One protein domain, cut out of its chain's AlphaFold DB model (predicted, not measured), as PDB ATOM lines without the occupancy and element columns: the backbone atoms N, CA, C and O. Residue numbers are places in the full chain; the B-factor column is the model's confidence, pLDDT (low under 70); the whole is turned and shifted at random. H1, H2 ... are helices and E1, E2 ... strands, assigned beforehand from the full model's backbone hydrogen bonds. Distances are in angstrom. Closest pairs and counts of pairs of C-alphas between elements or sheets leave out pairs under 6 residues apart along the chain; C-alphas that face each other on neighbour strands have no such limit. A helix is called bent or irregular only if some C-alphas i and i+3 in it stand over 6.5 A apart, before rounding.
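What this domain is: This is residues 29 to 119 and 160 to 211 of the 244 residues of the protein "Hypothetical protein" of Heterosigma akashiwo (UniProt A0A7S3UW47). A curled sheet of seven short strands makes one end of this elongated model, and H1 and H3 pack between it and a V of two helices, H4 and the long H5. The turn of the V, residues 176 to 184, of which 182 to 184 belong to H5, sticks out. The printed part has 143 residues with five named helices and seven named strands, in the order H1 E1 E2 E3 H2 E4 E5 E6 E7 H3 H4 H5. The sheet, E5 E6 E3 E2 E1 E4 E7, is mixed, as is the class, helices and strands; the whole is only just compact, close to loose, with a radius of gyration of the C-alphas of 17.2 A and spans of 53 by 35 by 26 A.

How they stand to each other: Begin with E1, residues 49 to 53, E2, residues 60 to 62, and E3, residues 67 to 71, a meander, each strand the antiparallel neighbour of the one before. Look for N 51 and O 62 at 2.7 A, and N 69 and O 61 at 2.9 A, within hydrogen-bond range. E4, residues 88 to 90, is antiparallel to E1, with N 50 and O 89 at 2.8 A, and to edge strand E7, residues 107 to 109, with N 90 and O 107 at 3.0 A. E6, residues 100 to 103, is parallel to E3, with N 103 and O 70 at 2.8 A, and forms a hairpin with edge strand E5, residues 94 to 97, with N 95 and O 102 at 2.8 A. H1, residues 34 to 45, is on the sheet at a height of 8.3 A, over E7; H2, residues 76 to 79, is on the opposite face, its closest C-alpha pair with E3 being Leu 71 and Ala 78, 5.2 A. H3, residues 111 to 117, only grazes the sheet and touches H1 at a steep tilt of 48 degrees, closest at C-alphas Ala 39 and Pro 113, 5.0 A. H4, residues 160 to 175, touches H3 with residues 161 to 165 alone, closest at C-alphas Leu 116 and Gln 165, 6.0 A. H5, residues 182 to 211, touches H1 with residues 196 to 203 alone, about perpendicular at 75 degrees, closest at C-alphas Pro 35 and Val 200, 5.6 A. Every O i to N i+4 pair is within hydrogen-bond range in H1, H3 and H4, and 22 of 26 in H5; H2 is too short for one.

Where its parts are: Find C-alpha 34 at (-35.889, -6.476, -19.352), where H1 begins and runs 16.0 A. H4 is 22.4 A long. H5 runs 41.9 A to C-alpha 211 at (-29.650, 11.060, -24.148), irregular with C-alphas 184 and 187 8.1 A apart, and has a kink of 51 degrees near residue 189.

The domain as a whole: The C-alphas of Val 98 and Glu 183 are the two farthest apart, 54.7 A. Residues 120 to 159 are not printed; C-alphas 119 and 160 are 15.7 A apart across the cut. Of the links printed whole, none is long. The pLDDT is under 70 in residues 177 to 186 and 208 to 211.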
ATOM      1  N   ARG A  29     -43.369 -13.667 -12.981       87.56
ATOM      2  CA  ARG A  29     -43.812 -12.291 -12.692       87.56
ATOM      3  C   ARG A  29     -42.852 -11.197 -13.172       87.56
ATOM      4  O   ARG A  29     -43.303 -10.114 -13.520       87.56
ATOM      5  N   HIS A  30     -41.553 -11.499 -13.245       91.19
ATOM      6  CA  HIS A  30     -40.517 -10.581 -13.734       91.19
ATOM      7  C   HIS A  30     -40.139 -10.813 -15.209       91.19
ATOM      8  O   HIS A  30     -39.258 -10.133 -15.724       91.19
ATOM      9  N   ALA A  31     -40.808 -11.727 -15.926       91.75
ATOM     10  CA  ALA A  31     -40.439 -12.110 -17.297       91.75
ATOM     11  C   ALA A  31     -40.585 -10.977 -18.331       91.75
ATOM     12  O   ALA A  31     -39.955 -11.023 -19.383       91.75
ATOM     13  N   ALA A  32     -41.404  -9.962 -18.040       93.19
ATOM     14  CA  ALA A  32     -41.546  -8.766 -18.872       93.19
ATOM     15  C   ALA A  32     -40.573  -7.631 -18.485       93.19
ATOM     16  O   ALA A  32     -40.526  -6.607 -19.166       93.19
ATOM     17  N   SER A  33     -39.808  -7.788 -17.399       96.25
ATOM     18  CA  SER A  33     -38.841  -6.790 -16.937       96.25
ATOM     19  C   SER A  33     -37.477  -7.046 -17.572       96.25
ATOM     20  O   SER A  33     -36.693  -7.863 -17.089       96.25
ATOM     21  N   TRP A  34     -37.175  -6.339 -18.662       94.69
ATOM     22  CA  TRP A  34     -35.889  -6.476 -19.352       94.69
ATOM     23  C   TRP A  34     -34.657  -6.243 -18.468       94.69
ATOM     24  O   TRP A  34     -33.708  -7.006 -18.637       94.69
ATOM     25  N   PRO A  35     -34.637  -5.288 -17.516       96.12
ATOM     26  CA  PRO A  35     -33.512  -5.147 -16.589       96.12
ATOM     27  C   PRO A  35     -33.263  -6.416 -15.766       96.12
ATOM     28  O   PRO A  35     -32.128  -6.873 -15.661       96.12
ATOM     29  N   VAL A  36     -34.328  -7.055 -15.268       97.06
ATOM     30  CA  VAL A  36     -34.227  -8.304 -14.496       97.06
ATOM     31  C   VAL A  36     -33.817  -9.477 -15.389       97.06
ATOM     32  O   VAL A  36     -32.967 -10.278 -15.009       97.06
ATOM     33  N   VAL A  37     -34.363  -9.565 -16.605       97.12
ATOM     34  CA  VAL A  37     -33.977 -10.600 -17.579       97.12
ATOM     35  C   VAL A  37     -32.503 -10.458 -17.974       97.12
ATOM     36  O   VAL A  37     -31.776 -11.447 -17.987       97.12
ATOM     37  N   ARG A  38     -32.032  -9.235 -18.241       96.75
ATOM     38  CA  ARG A  38     -30.621  -8.938 -18.529       96.75
ATOM     39  C   ARG A  38     -29.723  -9.258 -17.337       96.75
ATOM     40  O   ARG A  38     -28.648  -9.811 -17.539       96.75
ATOM     41  N   ALA A  39     -30.176  -8.994 -16.112       97.38
ATOM     42  CA  ALA A  39     -29.463  -9.385 -14.901       97.38
ATOM     43  C   ALA A  39     -29.326 -10.914 -14.780       97.38
ATOM     44  O   ALA A  39     -28.234 -11.408 -14.515       97.38
ATOM     45  N   ALA A  40     -30.388 -11.674 -15.063       96.50
ATOM     46  CA  ALA A  40     -30.338 -13.138 -15.086       96.50
ATOM     47  C   ALA A  40     -29.437 -13.694 -16.209       96.50
ATOM     48  O   ALA A  40     -28.753 -14.696 -16.023       96.50
ATOM     49  N   ILE A  41     -29.395 -13.038 -17.374       97.50
ATOM     50  CA  ILE A  41     -28.433 -13.375 -18.438       97.50
ATOM     51  C   ILE A  41     -27.003 -13.067 -17.969       97.50
ATOM     52  O   ILE A  41     -26.099 -13.871 -18.186       97.50
ATOM     53  N   CYS A  42     -26.799 -11.932 -17.294       97.50
ATOM     54  CA  CYS A  42     -25.502 -11.538 -16.754       97.50
ATOM     55  C   CYS A  42     -24.969 -12.552 -15.744       97.50
ATOM     56  O   CYS A  42     -23.809 -12.936 -15.848       97.50
ATOM     57  N   SER A  43     -25.799 -13.020 -14.809       95.69
ATOM     58  CA  SER A  43     -25.368 -14.008 -13.814       95.69
ATOM     59  C   SER A  43     -24.950 -15.335 -14.451       95.69
ATOM     60  O   SER A  43     -23.964 -15.930 -14.026       95.69
ATOM     61  N   GLY A  44     -25.648 -15.782 -15.500       95.94
ATOM     62  CA  GLY A  44     -25.323 -17.022 -16.207       95.94
ATOM     63  C   GLY A  44     -24.110 -16.935 -17.140       95.94
ATOM     64  O   GLY A  44     -23.491 -17.959 -17.423       95.94
ATOM     65  N   LEU A  45     -23.779 -15.740 -17.639       96.81
ATOM     66  CA  LEU A  45     -22.663 -15.526 -18.570       96.81
ATOM     67  C   LEU A  45     -21.412 -14.950 -17.904       96.81
ATOM     68  O   LEU A  45     -20.342 -14.995 -18.503       96.81
ATOM     69  N   TYR A  46     -21.494 -14.428 -16.681       94.31
ATOM     70  CA  TYR A  46     -20.313 -13.996 -15.937       94.31
ATOM     71  C   TYR A  46     -19.300 -15.162 -15.807       94.31
ATOM     72  O   TYR A  46     -19.713 -16.284 -15.518       94.31
ATOM     73  N   PRO A  47     -17.978 -14.956 -16.007       93.56
ATOM     74  CA  PRO A  47     -17.251 -13.687 -16.137       93.56
ATOM     75  C   PRO A  47     -17.076 -13.172 -17.580       93.56
ATOM     76  O   PRO A  47     -16.228 -12.309 -17.816       93.56
ATOM     77  N   ASN A  48     -17.840 -13.676 -18.554       95.94
ATOM     78  CA  ASN A  48     -17.727 -13.284 -19.960       95.94
ATOM     79  C   ASN A  48     -18.307 -11.886 -20.200       95.94
ATOM     80  O   ASN A  48     -19.437 -11.712 -20.660       95.94
ATOM     81  N   LEU A  49     -17.499 -10.880 -19.889       95.75
ATOM     82  CA  LEU A  49     -17.846  -9.472 -19.992       95.75
ATOM     83  C   LEU A  49     -16.961  -8.751 -21.004       95.75
ATOM     84  O   LEU A  49     -15.781  -9.063 -21.197       95.75
ATOM     85  N   ILE A  50     -17.544  -7.731 -21.613       95.69
ATOM     86  CA  ILE A  50     -16.892  -6.796 -22.518       95.69
ATOM     87  C   ILE A  50     -17.215  -5.394 -22.031       95.69
ATOM     88  O   ILE A  50     -18.379  -5.003 -21.978       95.69
ATOM     89  N   ARG A  51     -16.174  -4.622 -21.744       93.25
ATOM     90  CA  ARG A  51     -16.261  -3.184 -21.546       93.25
ATOM     91  C   ARG A  51     -16.362  -2.486 -22.898       93.25
ATOM     92  O   ARG A  51     -15.537  -2.715 -23.792       93.25
ATOM     93  N   VAL A  52     -17.351  -1.615 -23.030       92.81
ATOM     94  CA  VAL A  52     -17.560  -0.743 -24.183       92.81
ATOM     95  C   VAL A  52     -16.884   0.593 -23.903       92.81
ATOM     96  O   VAL A  52     -17.344   1.404 -23.109       92.81
ATOM     97  N   GLU A  53     -15.764   0.846 -24.571       89.19
ATOM     98  CA  GLU A  53     -15.124   2.156 -24.563       89.19
ATOM     99  C   GLU A  53     -15.701   3.000 -25.700       89.19
ATOM    100  O   GLU A  53     -15.311   2.852 -26.866       89.19
ATOM    101  N   PHE A  54     -16.622   3.901 -25.370       86.62
ATOM    102  CA  PHE A  54     -17.184   4.844 -26.332       86.62
ATOM    103  C   PHE A  54     -16.098   5.801 -26.847       86.62
ATOM    104  O   PHE A  54     -15.437   6.509 -26.089       86.62
ATOM    105  N   ARG A  55     -15.880   5.808 -28.168       80.81
ATOM    106  CA  ARG A  55     -14.931   6.702 -28.855       80.81
ATOM    107  C   ARG A  55     -15.640   7.424 -29.994       80.81
ATOM    108  O   ARG A  55     -16.551   6.869 -30.598       80.81
ATOM    109  N   LYS A  56     -15.117   8.595 -30.385       71.88
ATOM    110  CA  LYS A  56     -15.712   9.511 -31.386       71.88
ATOM    111  C   LYS A  56     -16.209   8.877 -32.696       71.88
ATOM    112  O   LYS A  56     -17.108   9.422 -33.315       71.88
ATOM    113  N   LYS A  57     -15.576   7.800 -33.183       72.62
ATOM    114  CA  LYS A  57     -15.936   7.171 -34.473       72.62
ATOM    115  C   LYS A  57     -16.624   5.821 -34.318       72.62
ATOM    116  O   LYS A  57     -17.561   5.539 -35.055       72.62
ATOM    117  N   ARG A  58     -16.098   4.959 -33.447       80.62
ATOM    118  CA  ARG A  58     -16.604   3.608 -33.189       80.62
ATOM    119  C   ARG A  58     -16.229   3.192 -31.770       80.62
ATOM    120  O   ARG A  58     -15.087   3.463 -31.386       80.62
ATOM    121  N   PRO A  59     -17.125   2.516 -31.035       88.38
ATOM    122  CA  PRO A  59     -16.777   1.949 -29.742       88.38
ATOM    123  C   PRO A  59     -15.644   0.929 -29.892       88.38
ATOM    124  O   PRO A  59     -15.515   0.258 -30.923       88.38
ATOM    125  N   LYS A  60     -14.806   0.833 -28.861       91.00
ATOM    126  CA  LYS A  60     -13.810  -0.229 -28.718       91.00
ATOM    127  C   LYS A  60     -14.314  -1.223 -27.677       91.00
ATOM    128  O   LYS A  60     -14.779  -0.821 -26.619       91.00
ATOM    129  N   PHE A  61     -14.194  -2.507 -27.985       94.00
ATOM    130  CA  PHE A  61     -14.628  -3.592 -27.113       94.00
ATOM    131  C   PHE A  61     -13.408  -4.247 -26.471       94.00
ATOM    132  O   PHE A  61     -12.479  -4.660 -27.172       94.00
ATOM    133  N   VAL A  62     -13.405  -4.312 -25.143       92.25
ATOM    134  CA  VAL A  62     -12.286  -4.828 -24.345       92.25
ATOM    135  C   VAL A  62     -12.830  -5.834 -23.344       92.25
ATOM    136  O   VAL A  62     -13.755  -5.517 -22.609       92.25
ATOM    137  N   SER A  63     -12.273  -7.037 -23.294       92.44
ATOM    138  CA  SER A  63     -12.541  -7.991 -22.212       92.44
ATOM    139  C   SER A  63     -11.293  -8.151 -21.349       92.44
ATOM    140  O   SER A  63     -10.229  -7.647 -21.703       92.44
ATOM    141  N   ARG A  64     -11.397  -8.914 -20.256       89.38
ATOM    142  CA  ARG A  64     -10.267  -9.219 -19.365       89.38
ATOM    143  C   ARG A  64      -8.995  -9.642 -20.119       89.38
ATOM    144  O   ARG A  64      -7.935  -9.068 -19.896       89.38
ATOM    145  N   ASP A  65      -9.122 -10.604 -21.035       89.19
ATOM    146  CA  ASP A  65      -7.965 -11.212 -21.714       89.19
ATOM    147  C   ASP A  65      -7.720 -10.701 -23.142       89.19
ATOM    148  O   ASP A  65      -6.740 -11.084 -23.784       89.19
ATOM    149  N   TYR A  66      -8.609  -9.857 -23.677       88.81
ATOM    150  CA  TYR A  66      -8.561  -9.442 -25.076       88.81
ATOM    151  C   TYR A  66      -8.754  -7.941 -25.208       88.81
ATOM    152  O   TYR A  66      -9.790  -7.389 -24.834       88.81
ATOM    153  N   ASP A  67      -7.781  -7.298 -25.848       85.25
ATOM    154  CA  ASP A  67      -7.910  -5.917 -26.276       85.25
ATOM    155  C   ASP A  67      -8.332  -5.841 -27.751       85.25
ATOM    156  O   ASP A  67      -7.707  -6.448 -28.623       85.25
ATOM    157  N   GLY A  68      -9.390  -5.084 -28.047       86.25
ATOM    158  CA  GLY A  68      -9.838  -4.844 -29.422       86.25
ATOM    159  C   GLY A  68     -10.682  -5.967 -30.031       86.25
ATOM    160  O   GLY A  68     -10.539  -6.270 -31.220       86.25
ATOM    161  N   LEU A  69     -11.584  -6.550 -29.239       94.38
ATOM    162  CA  LEU A  69     -12.637  -7.426 -29.748       94.38
ATOM    163  C   LEU A  69     -13.523  -6.688 -30.765       94.38
ATOM    164  O   LEU A  69     -13.619  -5.457 -30.790       94.38
ATOM    165  N   LYS A  70     -14.186  -7.458 -31.627       94.62
ATOM    166  CA  LYS A  70     -15.166  -6.947 -32.591       94.62
ATOM    167  C   LYS A  70     -16.475  -7.690 -32.411       94.62
ATOM    168  O   LYS A  70     -16.462  -8.890 -32.176       94.62
ATOM    169  N   LEU A  71     -17.602  -7.014 -32.574       95.25
ATOM    170  CA  LEU A  71     -18.879  -7.718 -32.660       95.25
ATOM    171  C   LEU A  71     -18.954  -8.459 -33.999       95.25
ATOM    172  O   LEU A  71     -18.555  -7.924 -35.039       95.25
ATOM    173  N   HIS A  72     -19.418  -9.704 -33.970       95.31
ATOM    174  CA  HIS A  72     -19.621 -10.494 -35.176       95.31
ATOM    175  C   HIS A  72     -20.685  -9.824 -36.067       95.31
ATOM    176  O   HIS A  72     -21.701  -9.386 -35.533       95.31
ATOM    177  N   PRO A  73     -20.532  -9.766 -37.407       92.12
ATOM    178  CA  PRO A  73     -21.488  -9.075 -38.286       92.12
ATOM    179  C   PRO A  73     -22.936  -9.580 -38.198       92.12
ATOM    180  O   PRO A  73     -23.864  -8.852 -38.535       92.12
ATOM    181  N   GLY A  74     -23.129 -10.829 -37.762       92.50
ATOM    182  CA  GLY A  74     -24.450 -11.414 -37.515       92.50
ATOM    183  C   GLY A  74     -25.097 -11.004 -36.186       92.50
ATOM    184  O   GLY A  74     -26.283 -11.259 -36.004       92.50
ATOM    185  N   SER A  75     -24.355 -10.374 -35.271       93.12
ATOM    186  CA  SER A  75     -24.900  -9.861 -34.011       93.12
ATOM    187  C   SER A  75     -25.751  -8.617 -34.267       93.12
ATOM    188  O   SER A  75     -25.367  -7.735 -35.038       93.12
ATOM    189  N   VAL A  76     -26.886  -8.505 -33.576       92.44
ATOM    190  CA  VAL A  76     -27.768  -7.326 -33.647       92.44
ATOM    191  C   VAL A  76     -27.012  -6.055 -33.244       92.44
ATOM    192  O   VAL A  76     -27.098  -5.035 -33.926       92.44
ATOM    193  N   ASN A  77     -26.165  -6.147 -32.218       91.88
ATOM    194  CA  ASN A  77     -25.369  -5.024 -31.721       91.88
ATOM    195  C   ASN A  77     -24.259  -4.592 -32.699       91.88
ATOM    196  O   ASN A  77     -23.768  -3.467 -32.628       91.88
ATOM    197  N   ALA A  78     -23.864  -5.458 -33.641       91.19
ATOM    198  CA  ALA A  78     -22.900  -5.104 -34.684       91.19
ATOM    199  C   ALA A  78     -23.516  -4.256 -35.803       91.19
ATOM    200  O   ALA A  78     -22.784  -3.552 -36.500       91.19
ATOM    201  N   GLN A  79     -24.838  -4.331 -35.993       86.62
ATOM    202  CA  GLN A  79     -25.533  -3.616 -37.065       86.62
ATOM    203  C   GLN A  79     -25.612  -2.118 -36.765       86.62
ATOM    204  O   GLN A  79     -25.340  -1.310 -37.649       86.62
ATOM    205  N   ASN A  80     -25.893  -1.758 -35.508       82.12
ATOM    206  CA  ASN A  80     -26.002  -0.373 -35.048       82.12
ATOM    207  C   ASN A  80     -25.196  -0.145 -33.755       82.12
ATOM    208  O   ASN A  80     -25.774   0.139 -32.710       82.12
ATOM    209  N   PRO A  81     -23.852  -0.212 -33.794       76.75
ATOM    210  CA  PRO A  81     -23.022  -0.083 -32.593       76.75
ATOM    211  C   PRO A  81     -23.084   1.312 -31.952       76.75
ATOM    212  O   PRO A  81     -22.628   1.485 -30.828       76.75
ATOM    213  N   GLY A  82     -23.613   2.314 -32.664       74.06
ATOM    214  CA  GLY A  82     -23.871   3.648 -32.120       74.06
ATOM    215  C   GLY A  82     -25.109   3.728 -31.221       74.06
ATOM    216  O   GLY A  82     -25.289   4.755 -30.590       74.06
ATOM    217  N   HIS A  83     -25.943   2.685 -31.170       82.44
ATOM    218  CA  HIS A  83     -27.108   2.601 -30.278       82.44
ATOM    219  C   HIS A  83     -26.790   1.866 -28.970       82.44
ATOM    220  O   HIS A  83     -27.693   1.605 -28.190       82.44
ATOM    221  N   LEU A  84     -25.529   1.479 -28.756       87.44
ATOM    222  CA  LEU A  84     -25.118   0.949 -27.464       87.44
ATOM    223  C   LEU A  84     -25.162   2.085 -26.445       87.44
ATOM    224  O   LEU A  84     -24.531   3.124 -26.639       87.44
ATOM    225  N   GLU A  85     -25.891   1.866 -25.366       85.94
ATOM    226  CA  GLU A  85     -26.090   2.824 -24.282       85.94
ATOM    227  C   GLU A  85     -25.333   2.386 -23.027       85.94
ATOM    228  O   GLU A  85     -24.980   3.209 -22.178       85.94
ATOM    229  N   GLN A  86     -25.041   1.088 -22.917       90.44
ATOM    230  CA  GLN A  86     -24.416   0.505 -21.740       90.44
ATOM    231  C   GLN A  86     -22.906   0.312 -21.907       90.44
ATOM    232  O   GLN A  86     -22.400  -0.035 -22.975       90.44
ATOM    233  N   GLU A  87     -22.171   0.503 -20.810       89.88
ATOM    234  CA  GLU A  87     -20.714   0.312 -20.758       89.88
ATOM    235  C   GLU A  87     -20.305  -1.165 -20.727       89.88
ATOM    236  O   GLU A  87     -19.124  -1.476 -20.894       89.88
ATOM    237  N   TRP A  88     -21.264  -2.077 -20.546       94.44
ATOM    238  CA  TRP A  88     -21.018  -3.509 -20.448       94.44
ATOM    239  C   TRP A  88     -21.888  -4.315 -21.394       94.44
ATOM    240  O   TRP A  88     -23.100  -4.127 -21.499       94.44
ATOM    241  N   LEU A  89     -21.240  -5.285 -22.033       96.44
ATOM    242  CA  LEU A  89     -21.893  -6.393 -22.704       96.44
ATOM    243  C   LEU A  89     -21.499  -7.697 -22.019       96.44
ATOM    244  O   LEU A  89     -20.341  -7.877 -21.644       96.44
ATOM    245  N   VAL A  90     -22.436  -8.630 -21.953       97.44
ATOM    246  CA  VAL A  90     -22.154 -10.046 -21.679       97.44
ATOM    247  C   VAL A  90     -22.219 -10.846 -22.971       97.44
ATOM    248  O   VAL A  90     -22.950 -10.465 -23.889       97.44
ATOM    249  N   TYR A  91     -21.450 -11.932 -23.054       97.50
ATOM    250  CA  TYR A  91     -21.394 -12.789 -24.242       97.50
ATOM    251  C   TYR A  91     -21.311 -14.275 -23.882       97.50
ATOM    252  O   TYR A  91     -20.761 -14.646 -22.845       97.50
ATOM    253  N   HIS A  92     -21.826 -15.139 -24.755       97.00
ATOM    254  CA  HIS A  92     -21.658 -16.582 -24.629       97.00
ATOM    255  C   HIS A  92     -20.408 -17.080 -25.362       97.00
ATOM    256  O   HIS A  92     -19.605 -17.797 -24.766       97.00
ATOM    257  N   GLU A  93     -20.208 -16.677 -26.623       95.88
ATOM    258  CA  GLU A  93     -19.158 -17.256 -27.467       95.88
ATOM    259  C   GLU A  93     -18.232 -16.221 -28.137       95.88
ATOM    260  O   GLU A  93     -18.663 -15.204 -28.695       95.88
ATOM    261  N   LEU A  94     -16.927 -16.529 -28.137       96.19
ATOM    262  CA  LEU A  94     -15.925 -15.871 -28.979       96.19
ATOM    263  C   LEU A  94     -15.531 -16.775 -30.146       96.19
ATOM    264  O   LEU A  94     -15.113 -17.915 -29.952       96.19
ATOM    265  N   VAL A  95     -15.542 -16.225 -31.356       95.44
ATOM    266  CA  VAL A  95     -15.190 -16.938 -32.585       95.44
ATOM    267  C   VAL A  95     -13.988 -16.276 -33.248       95.44
ATOM    268  O   VAL A  95     -13.948 -15.062 -33.451       95.44
ATOM    269  N   LYS A  96     -12.985 -17.072 -33.623       94.75
ATOM    270  CA  LYS A  96     -11.835 -16.594 -34.403       94.75
ATOM    271  C   LYS A  96     -12.155 -16.663 -35.891       94.75
ATOM    272  O   LYS A  96     -12.607 -17.691 -36.382       94.75
ATOM    273  N   GLY A  97     -11.869 -15.586 -36.614       89.50
ATOM    274  CA  GLY A  97     -12.097 -15.518 -38.052       89.50
ATOM    275  C   GLY A  97     -11.077 -14.646 -38.770       89.50
ATOM    276  O   GLY A  97     -10.091 -14.174 -38.198       89.50
ATOM    277  N   VAL A  98     -11.330 -14.408 -40.056       90.56
ATOM    278  CA  VAL A  98     -10.518 -13.481 -40.847       90.56
ATOM    279  C   VAL A  98     -10.689 -12.075 -40.270       90.56
ATOM    280  O   VAL A  98     -11.786 -11.525 -40.253       90.56
ATOM    281  N   GLY A  99      -9.595 -11.488 -39.785       87.12
ATOM    282  CA  GLY A  99      -9.597 -10.132 -39.234       87.12
ATOM    283  C   GLY A  99      -9.765 -10.026 -37.714       87.12
ATOM    284  O   GLY A  99      -9.915  -8.899 -37.227       87.12
ATOM    285  N   GLY A 100      -9.702 -11.139 -36.973       90.94
ATOM    286  CA  GLY A 100      -9.547 -11.141 -35.513       90.94
ATOM    287  C   GLY A 100     -10.482 -12.096 -34.768       90.94
ATOM    288  O   GLY A 100     -11.051 -13.021 -35.349       90.94
ATOM    289  N   THR A 101     -10.616 -11.854 -33.464       95.12
ATOM    290  CA  THR A 101     -11.586 -12.522 -32.589       95.12
ATOM    291  C   THR A 101     -12.871 -11.703 -32.542       95.12
ATOM    292  O   THR A 101     -12.834 -10.486 -32.337       95.12
ATOM    293  N   PHE A 102     -13.997 -12.378 -32.731       96.44
ATOM    294  CA  PHE A 102     -15.321 -11.786 -32.779       96.44
ATOM    295  C   PHE A 102     -16.197 -12.304 -31.647       96.44
ATOM    296  O   PHE A 102     -16.161 -13.483 -31.318       96.44
ATOM    297  N   VAL A 103     -17.008 -11.415 -31.097       97.00
ATOM    298  CA  VAL A 103     -18.059 -11.712 -30.126       97.00
ATOM    299  C   VAL A 103     -19.291 -12.131 -30.915       97.00
ATOM    300  O   VAL A 103     -19.834 -11.310 -31.661       97.00
ATOM    301  N   TYR A 104     -19.674 -13.404 -30.829       96.38
ATOM    302  CA  TYR A 104     -20.718 -13.965 -31.688       96.38
ATOM    303  C   TYR A 104     -22.104 -13.428 -31.326       96.38
ATOM    304  O   TYR A 104     -22.833 -12.929 -32.186       96.38
ATOM    305  N   ASP A 105     -22.408 -13.452 -30.036       96.06
ATOM    306  CA  ASP A 105     -23.632 -12.972 -29.415       96.06
ATOM    307  C   ASP A 105     -23.288 -11.999 -28.282       96.06
ATOM    308  O   ASP A 105     -22.262 -12.132 -27.617       96.06
ATOM    309  N   SER A 106     -24.120 -10.978 -28.085       95.69
ATOM    310  CA  SER A 106     -23.930 -10.043 -26.980       95.69
ATOM    311  C   SER A 106     -25.244  -9.451 -26.496       95.69
ATOM    312  O   SER A 106     -26.174  -9.259 -27.280       95.69
ATOM    313  N   SER A 107     -25.312  -9.147 -25.201       95.94
ATOM    314  CA  SER A 107     -26.432  -8.439 -24.571       95.94
ATOM    315  C   SER A 107     -25.914  -7.296 -23.707       95.94
ATOM    316  O   SER A 107     -24.978  -7.492 -22.938       95.94
ATOM    317  N   GLU A 108     -26.525  -6.118 -23.834       94.81
ATOM    318  CA  GLU A 108     -26.237  -4.962 -22.979       94.81
ATOM    319  C   GLU A 108     -26.734  -5.186 -21.556       94.81
ATOM    320  O   GLU A 108     -27.861  -5.647 -21.348       94.81
ATOM    321  N   VAL A 109     -25.904  -4.825 -20.581       95.31
ATOM    322  CA  VAL A 109     -26.224  -4.892 -19.153       95.31
ATOM    323  C   VAL A 109     -25.782  -3.602 -18.476       95.31
ATOM    324  O   VAL A 109     -24.751  -3.029 -18.825       95.31
ATOM    325  N   THR A 110     -26.573  -3.138 -17.517       94.56
ATOM    326  CA  THR A 110     -26.202  -2.009 -16.665       94.56
ATOM    327  C   THR A 110     -25.106  -2.424 -15.664       94.56
ATOM    328  O   THR A 110     -24.805  -3.619 -15.532       94.56
ATOM    329  N   PRO A 111     -24.468  -1.472 -14.964       93.44
ATOM    330  CA  PRO A 111     -23.457  -1.769 -13.946       93.44
ATOM    331  C   PRO A 111     -23.911  -2.670 -12.782       93.44
ATOM    332  O   PRO A 111     -23.146  -3.538 -12.362       93.44
ATOM    333  N   LEU A 112     -25.126  -2.515 -12.250       94.94
ATOM    334  CA  LEU A 112     -25.571  -3.196 -11.027       94.94
ATOM    335  C   LEU A 112     -25.594  -4.723 -11.162       94.94
ATOM    336  O   LEU A 112     -25.073  -5.371 -10.259       94.94
ATOM    337  N   PRO A 113     -26.087  -5.348 -12.253       96.19
ATOM    338  CA  PRO A 113     -25.898  -6.782 -12.479       96.19
ATOM    339  C   PRO A 113     -24.440  -7.243 -12.378       96.19
ATOM    340  O   PRO A 113     -24.158  -8.278 -11.779       96.19
ATOM    341  N   VAL A 114     -23.505  -6.472 -12.941       95.31
ATOM    342  CA  VAL A 114     -22.070  -6.791 -12.902       95.31
ATOM    343  C   VAL A 114     -21.537  -6.687 -11.473       95.31
ATOM    344  O   VAL A 114     -20.760  -7.539 -11.046       95.31
ATOM    345  N   LEU A 115     -21.983  -5.674 -10.724       94.56
ATOM    346  CA  LEU A 115     -21.650  -5.481  -9.313       94.56
ATOM    347  C   LEU A 115     -22.202  -6.603  -8.428       94.56
ATOM    348  O   LEU A 115     -21.470  -7.130  -7.597       94.56
ATOM    349  N   LEU A 116     -23.460  -6.996  -8.627       95.00
ATOM    350  CA  LEU A 116     -24.141  -8.009  -7.823       95.00
ATOM    351  C   LEU A 116     -23.602  -9.421  -8.072       95.00
ATOM    352  O   LEU A 116     -23.422 -10.165  -7.118       95.00
ATOM    353  N   PHE A 117     -23.322  -9.793  -9.324       93.88
ATOM    354  CA  PHE A 117     -22.881 -11.156  -9.667       93.88
ATOM    355  C   PHE A 117     -21.365 -11.285  -9.853       93.88
ATOM    356  O   PHE A 117     -20.863 -12.360 -10.183       93.88
ATOM    357  N   GLY A 118     -20.628 -10.191  -9.664       91.06
ATOM    358  CA  GLY A 118     -19.181 -10.173  -9.775       91.06
ATOM    359  C   GLY A 118     -18.492 -11.005  -8.698       91.06
ATOM    360  O   GLY A 118     -18.837 -10.925  -7.523       91.06
ATOM    361  N   ILE A 119     -17.462 -11.755  -9.091       86.81
ATOM    362  CA  ILE A 119     -16.637 -12.547  -8.165       86.81
ATOM    363  C   ILE A 119     -15.410 -11.760  -7.695       86.81
ATOM    364  O   ILE A 119     -15.017 -10.763  -8.307       86.81
ATOM    365  N   LEU A 160     -23.824  -1.971   0.934       91.69
ATOM    366  CA  LEU A 160     -25.077  -2.530   0.421       91.69
ATOM    367  C   LEU A 160     -24.840  -3.566  -0.681       91.69
ATOM    368  O   LEU A 160     -25.414  -4.651  -0.612       91.69
ATOM    369  N   VAL A 161     -23.963  -3.285  -1.652       92.81
ATOM    370  CA  VAL A 161     -23.622  -4.251  -2.713       92.81
ATOM    371  C   VAL A 161     -23.007  -5.517  -2.116       92.81
ATOM    372  O   VAL A 161     -23.481  -6.614  -2.412       92.81
ATOM    373  N   LYS A 162     -22.019  -5.386  -1.216       91.50
ATOM    374  CA  LYS A 162     -21.446  -6.551  -0.515       91.50
ATOM    375  C   LYS A 162     -22.502  -7.323   0.253       91.50
ATOM    376  O   LYS A 162     -22.524  -8.550   0.215       91.50
ATOM    377  N   LYS A 163     -23.392  -6.610   0.943       92.50
ATOM    378  CA  LYS A 163     -24.424  -7.252   1.743       92.50
ATOM    379  C   LYS A 163     -25.408  -8.021   0.868       92.50
ATOM    380  O   LYS A 163     -25.801  -9.122   1.236       92.50
ATOM    381  N   CYS A 164     -25.749  -7.490  -0.304       94.25
ATOM    382  CA  CYS A 164     -26.568  -8.200  -1.281       94.25
ATOM    383  C   CYS A 164     -25.877  -9.475  -1.780       94.25
ATOM    384  O   CYS A 164     -26.532 -10.510  -1.848       94.25
ATOM    385  N   GLN A 165     -24.573  -9.428  -2.073       93.31
ATOM    386  CA  GLN A 165     -23.793 -10.613  -2.463       93.31
ATOM    387  C   GLN A 165     -23.826 -11.702  -1.382       93.31
ATOM    388  O   GLN A 165     -24.184 -12.838  -1.672       93.31
ATOM    389  N   GLU A 166     -23.569 -11.341  -0.119       92.56
ATOM    390  CA  GLU A 166     -23.646 -12.280   1.012       92.56
ATOM    391  C   GLU A 166     -25.035 -12.921   1.152       92.56
ATOM    392  O   GLU A 166     -25.160 -14.101   1.484       92.56
ATOM    393  N   VAL A 167     -26.100 -12.140   0.930       92.50
ATOM    394  CA  VAL A 167     -27.475 -12.649   0.988       92.50
ATOM    395  C   VAL A 167     -27.758 -13.574  -0.195       92.50
ATOM    396  O   VAL A 167     -28.365 -14.621   0.015       92.50
ATOM    397  N   PHE A 168     -27.291 -13.259  -1.406       91.50
ATOM    398  CA  PHE A 168     -27.391 -14.168  -2.551       91.50
ATOM    399  C   PHE A 168     -26.709 -15.507  -2.274       91.50
ATOM    400  O   PHE A 168     -27.347 -16.544  -2.458       91.50
ATOM    401  N   ASP A 169     -25.474 -15.491  -1.774       90.38
ATOM    402  CA  ASP A 169     -24.737 -16.706  -1.414       90.38
ATOM    403  C   ASP A 169     -25.490 -17.505  -0.348       90.38
ATOM    404  O   ASP A 169     -25.708 -18.705  -0.503       90.38
ATOM    405  N   SER A 170     -26.010 -16.833   0.686       89.38
ATOM    406  CA  SER A 170     -26.809 -17.491   1.722       89.38
ATOM    407  C   SER A 170     -28.104 -18.106   1.181       89.38
ATOM    408  O   SER A 170     -28.507 -19.170   1.654       89.38
ATOM    409  N   ILE A 171     -28.775 -17.456   0.224       87.31
ATOM    410  CA  ILE A 171     -29.976 -17.989  -0.434       87.31
ATOM    411  C   ILE A 171     -29.607 -19.205  -1.285       87.31
ATOM    412  O   ILE A 171     -30.327 -20.202  -1.251       87.31
ATOM    413  N   LEU A 172     -28.513 -19.141  -2.045       85.75
ATOM    414  CA  LEU A 172     -28.049 -20.257  -2.864       85.75
ATOM    415  C   LEU A 172     -27.660 -21.448  -1.979       85.75
ATOM    416  O   LEU A 172     -28.176 -22.539  -2.195       85.75
ATOM    417  N   ASP A 173     -26.867 -21.239  -0.931       85.31
ATOM    418  CA  ASP A 173     -26.439 -22.291   0.000       85.31
ATOM    419  C   ASP A 173     -27.615 -22.960   0.720       85.31
ATOM    420  O   ASP A 173     -27.633 -24.179   0.899       85.31
ATOM    421  N   LYS A 174     -28.626 -22.177   1.118       81.56
ATOM    422  CA  LYS A 174     -29.825 -22.701   1.786       81.56
ATOM    423  C   LYS A 174     -30.651 -23.600   0.864       81.56
ATOM    424  O   LYS A 174     -31.266 -24.556   1.333       81.56
ATOM    425  N   HIS A 175     -30.687 -23.293  -0.430       76.38
ATOM    426  CA  HIS A 175     -31.641 -23.896  -1.362       76.38
ATOM    427  C   HIS A 175     -31.013 -24.864  -2.371       76.38
ATOM    428  O   HIS A 175     -31.726 -25.652  -2.994       76.38
ATOM    429  N   LEU A 176     -29.688 -24.881  -2.506       72.50
ATOM    430  CA  LEU A 176     -28.977 -25.884  -3.288       72.50
ATOM    431  C   LEU A 176     -29.099 -27.262  -2.615       72.50
ATOM    432  O   LEU A 176     -28.510 -27.532  -1.572       72.50
ATOM    433  N   GLY A 177     -29.869 -28.160  -3.235       63.72
ATOM    434  CA  GLY A 177     -30.028 -29.549  -2.789       63.72
ATOM    435  C   GLY A 177     -31.163 -29.793  -1.789       63.72
ATOM    436  O   GLY A 177     -31.325 -30.927  -1.336       63.72
ATOM    437  N   GLN A 178     -31.972 -28.776  -1.473       67.88
ATOM    438  CA  GLN A 178     -33.187 -28.921  -0.668       67.88
ATOM    439  C   GLN A 178     -34.435 -28.709  -1.532       67.88
ATOM    440  O   GLN A 178     -34.443 -27.901  -2.455       67.88
ATOM    441  N   THR A 179     -35.510 -29.451  -1.252       63.41
ATOM    442  CA  THR A 179     -36.792 -29.219  -1.934       63.41
ATOM    443  C   THR A 179     -37.421 -27.953  -1.360       63.41
ATOM    444  O   THR A 179     -37.797 -27.951  -0.190       63.41
ATOM    445  N   LEU A 180     -37.527 -26.886  -2.154       61.88
ATOM    446  CA  LEU A 180     -38.110 -25.625  -1.699       61.88
ATOM    447  C   LEU A 180     -39.585 -25.787  -1.356       61.88
ATOM    448  O   LEU A 180     -40.393 -26.179  -2.205       61.88
ATOM    449  N   ASN A 181     -39.956 -25.377  -0.146       58.72
ATOM    450  CA  ASN A 181     -41.335 -25.041   0.147       58.72
ATOM    451  C   ASN A 181     -41.547 -23.554  -0.171       58.72
ATOM    452  O   ASN A 181     -40.950 -22.685   0.457       58.72
ATOM    453  N   VAL A 182     -42.382 -23.249  -1.169       55.53
ATOM    454  CA  VAL A 182     -42.604 -21.876  -1.675       55.53
ATOM    455  C   VAL A 182     -43.123 -20.928  -0.578       55.53
ATOM    456  O   VAL A 182     -42.932 -19.718  -0.669       55.53
ATOM    457  N   GLU A 183     -43.734 -21.469   0.479       57.69
ATOM    458  CA  GLU A 183     -44.206 -20.717   1.649       57.69
ATOM    459  C   GLU A 183     -43.071 -20.257   2.591       57.69
ATOM    460  O   GLU A 183     -43.240 -19.269   3.303       57.69
ATOM    461  N   GLU A 184     -41.901 -20.909   2.568       56.44
ATOM    462  CA  GLU A 184     -40.744 -20.588   3.428       56.44
ATOM    463  C   GLU A 184     -39.833 -19.490   2.858       56.44
ATOM    464  O   GLU A 184     -38.943 -19.013   3.556       56.44
ATOM    465  N   LEU A 185     -40.078 -19.054   1.618       61.38
ATOM    466  CA  LEU A 185     -39.301 -18.033   0.903       61.38
ATOM    467  C   LEU A 185     -39.776 -16.596   1.180       61.38
ATOM    468  O   LEU A 185     -39.474 -15.706   0.394       61.38
ATOM    469  N   SER A 186     -40.590 -16.325   2.207       68.75
ATOM    470  CA  SER A 186     -41.210 -14.993   2.326       68.75
ATOM    471  C   SER A 186     -40.196 -13.847   2.520       68.75
ATOM    472  O   SER A 186     -40.337 -12.842   1.813       68.75
ATOM    473  N   PRO A 187     -39.133 -13.980   3.346       80.12
ATOM    474  CA  PRO A 187     -38.083 -12.965   3.438       80.12
ATOM    475  C   PRO A 187     -37.192 -12.921   2.189       80.12
ATOM    476  O   PRO A 187     -36.897 -11.842   1.680       80.12
ATOM    477  N   GLU A 188     -36.803 -14.079   1.649       83.75
ATOM    478  CA  GLU A 188     -35.955 -14.174   0.457       83.75
ATOM    479  C   GLU A 188     -36.658 -13.606  -0.781       83.75
ATOM    480  O   GLU A 188     -36.043 -12.913  -1.586       83.75
ATOM    481  N   LYS A 189     -37.968 -13.831  -0.917       82.31
ATOM    482  CA  LYS A 189     -38.797 -13.261  -1.984       82.31
ATOM    483  C   LYS A 189     -38.858 -11.740  -1.885       82.31
ATOM    484  O   LYS A 189     -38.766 -11.086  -2.919       82.31
ATOM    485  N   SER A 190     -38.992 -11.186  -0.676       88.12
ATOM    486  CA  SER A 190     -38.971  -9.730  -0.468       88.12
ATOM    487  C   SER A 190     -37.634  -9.136  -0.902       88.12
ATOM    488  O   SER A 190     -37.610  -8.188  -1.680       88.12
ATOM    489  N   PHE A 191     -36.524  -9.749  -0.481       91.44
ATOM    490  CA  PHE A 191     -35.186  -9.331  -0.899       91.44
ATOM    491  C   PHE A 191     -35.013  -9.382  -2.425       91.44
ATOM    492  O   PHE A 191     -34.573  -8.411  -3.034       91.44
ATOM    493  N   LEU A 192     -35.406 -10.486  -3.070       90.94
ATOM    494  CA  LEU A 192     -35.314 -10.621  -4.528       90.94
ATOM    495  C   LEU A 192     -36.179  -9.586  -5.268       90.94
ATOM    496  O   LEU A 192     -35.794  -9.129  -6.344       90.94
ATOM    497  N   ASP A 193     -37.320  -9.188  -4.701       91.19
ATOM    498  CA  ASP A 193     -38.170  -8.130  -5.253       91.19
ATOM    499  C   ASP A 193     -37.576  -6.732  -5.101       91.19
ATOM    500  O   ASP A 193     -37.704  -5.908  -6.011       91.19
ATOM    501  N   GLU A 194     -36.904  -6.463  -3.986       94.44
ATOM    502  CA  GLU A 194     -36.162  -5.220  -3.780       94.44
ATOM    503  C   GLU A 194     -34.992  -5.122  -4.764       94.44
ATOM    504  O   GLU A 194     -34.853  -4.107  -5.445       94.44
ATOM    505  N   VAL A 195     -34.222  -6.202  -4.945       95.81
ATOM    506  CA  VAL A 195     -33.155  -6.249  -5.958       95.81
ATOM    507  C   VAL A 195     -33.724  -6.060  -7.366       95.81
ATOM    508  O   VAL A 195     -33.181  -5.283  -8.152       95.81
ATOM    509  N   ALA A 196     -34.840  -6.717  -7.697       95.88
ATOM    510  CA  ALA A 196     -35.507  -6.531  -8.984       95.88
ATOM    511  C   ALA A 196     -35.945  -5.074  -9.205       95.88
ATOM    512  O   ALA A 196     -35.831  -4.559 -10.317       95.88
ATOM    513  N   SER A 197     -36.413  -4.402  -8.153       96.25
ATOM    514  CA  SER A 197     -36.800  -2.989  -8.205       96.25
ATOM    515  C   SER A 197     -35.585  -2.086  -8.428       96.25
ATOM    516  O   SER A 197     -35.617  -1.254  -9.333       96.25
ATOM    517  N   ALA A 198     -34.486  -2.319  -7.703       96.00
ATOM    518  CA  ALA A 198     -33.233  -1.582  -7.867       96.00
ATOM    519  C   ALA A 198     -32.655  -1.713  -9.290       96.00
ATOM    520  O   ALA A 198     -32.223  -0.726  -9.881       96.00
ATOM    521  N   LEU A 199     -32.722  -2.910  -9.885       96.44
ATOM    522  CA  LEU A 199     -32.317  -3.146 -11.279       96.44
ATOM    523  C   LEU A 199     -33.145  -2.324 -12.276       96.44
ATOM    524  O   LEU A 199     -32.618  -1.815 -13.265       96.44
ATOM    525  N   VAL A 200     -34.452  -2.188 -12.037       96.38
ATOM    526  CA  VAL A 200     -35.327  -1.371 -12.891       96.38
ATOM    527  C   VAL A 200     -35.029   0.119 -12.724       96.38
ATOM    528  O   VAL A 200     -35.030   0.853 -13.713       96.38
ATOM    529  N   GLU A 201     -34.784   0.578 -11.500       94.75
ATOM    530  CA  GLU A 201     -34.445   1.975 -11.218       94.75
ATOM    531  C   GLU A 201     -33.113   2.382 -11.851       94.75
ATOM    532  O   GLU A 201     -33.040   3.428 -12.497       94.75
ATOM    533  N   GLU A 202     -32.092   1.532 -11.759       93.12
ATOM    534  CA  GLU A 202     -30.801   1.775 -12.402       93.12
ATOM    535  C   GLU A 202     -30.923   1.836 -13.932       93.12
ATOM    536  O   GLU A 202     -30.360   2.731 -14.569       93.12
ATOM    537  N   ALA A 203     -31.678   0.915 -14.538       91.50
ATOM    538  CA  ALA A 203     -31.886   0.919 -15.982       91.50
ATOM    539  C   ALA A 203     -32.573   2.209 -16.451       91.50
ATOM    540  O   ALA A 203     -32.116   2.832 -17.407       91.50
ATOM    541  N   ARG A 204     -33.599   2.671 -15.724       90.50
ATOM    542  CA  ARG A 204     -34.264   3.954 -16.002       90.50
ATOM    543  C   ARG A 204     -33.318   5.142 -15.866       90.50
ATOM    544  O   ARG A 204     -33.357   6.036 -16.701       90.50
ATOM    545  N   ALA A 205     -32.481   5.166 -14.828       87.50
ATOM    546  CA  ALA A 205     -31.486   6.222 -14.666       87.50
ATOM    547  C   ALA A 205     -30.490   6.219 -15.837       87.50
ATOM    548  O   ALA A 205     -30.163   7.272 -16.377       87.50
ATOM    549  N   SER A 206     -30.064   5.035 -16.278       79.81
ATOM    550  CA  SER A 206     -29.096   4.868 -17.368       79.81
ATOM    551  C   SER A 206     -29.618   5.348 -18.728       79.81
ATOM    552  O   SER A 206     -28.847   5.923 -19.497       79.81
ATOM    553  N   GLU A 207     -30.911   5.162 -19.014       72.75
ATOM    554  CA  GLU A 207     -31.567   5.678 -20.230       72.75
ATOM    555  C   GLU A 207     -31.549   7.217 -20.281       72.75
ATOM    556  O   GLU A 207     -31.291   7.801 -21.331       72.75
ATOM    557  N   VAL A 208     -31.729   7.888 -19.136       59.66
ATOM    558  CA  VAL A 208     -31.646   9.359 -19.041       59.66
ATOM    559  C   VAL A 208     -30.230   9.855 -19.365       59.66
ATOM    560  O   VAL A 208     -30.065  10.822 -20.102       59.66
ATOM    561  N   TYR A 209     -29.193   9.158 -18.892       54.81
ATOM    562  CA  TYR A 209     -27.793   9.504 -19.182       54.81
ATOM    563  C   TYR A 209     -27.344   9.181 -20.614       54.81
ATOM    564  O   TYR A 209     -26.319   9.695 -21.075       54.81
ATOM    565  N   ALA A 210     -28.039   8.290 -21.320       56.50
ATOM    566  CA  ALA A 210     -27.742   8.010 -22.719       56.50
ATOM    567  C   ALA A 210     -28.072   9.221 -23.608       56.50
ATOM    568  O   ALA A 210     -27.251   9.568 -24.457       56.50
ATOM    569  N   ASP A 211     -29.192   9.906 -23.356       51.44
ATOM    570  CA  ASP A 211     -29.650  11.060 -24.148       51.44
ATOM    571  C   ASP A 211     -28.677  12.257 -24.035       51.44
ATOM    572  O   ASP A 211     -28.256  12.840 -25.038       51.44
TER     573      ASP A 211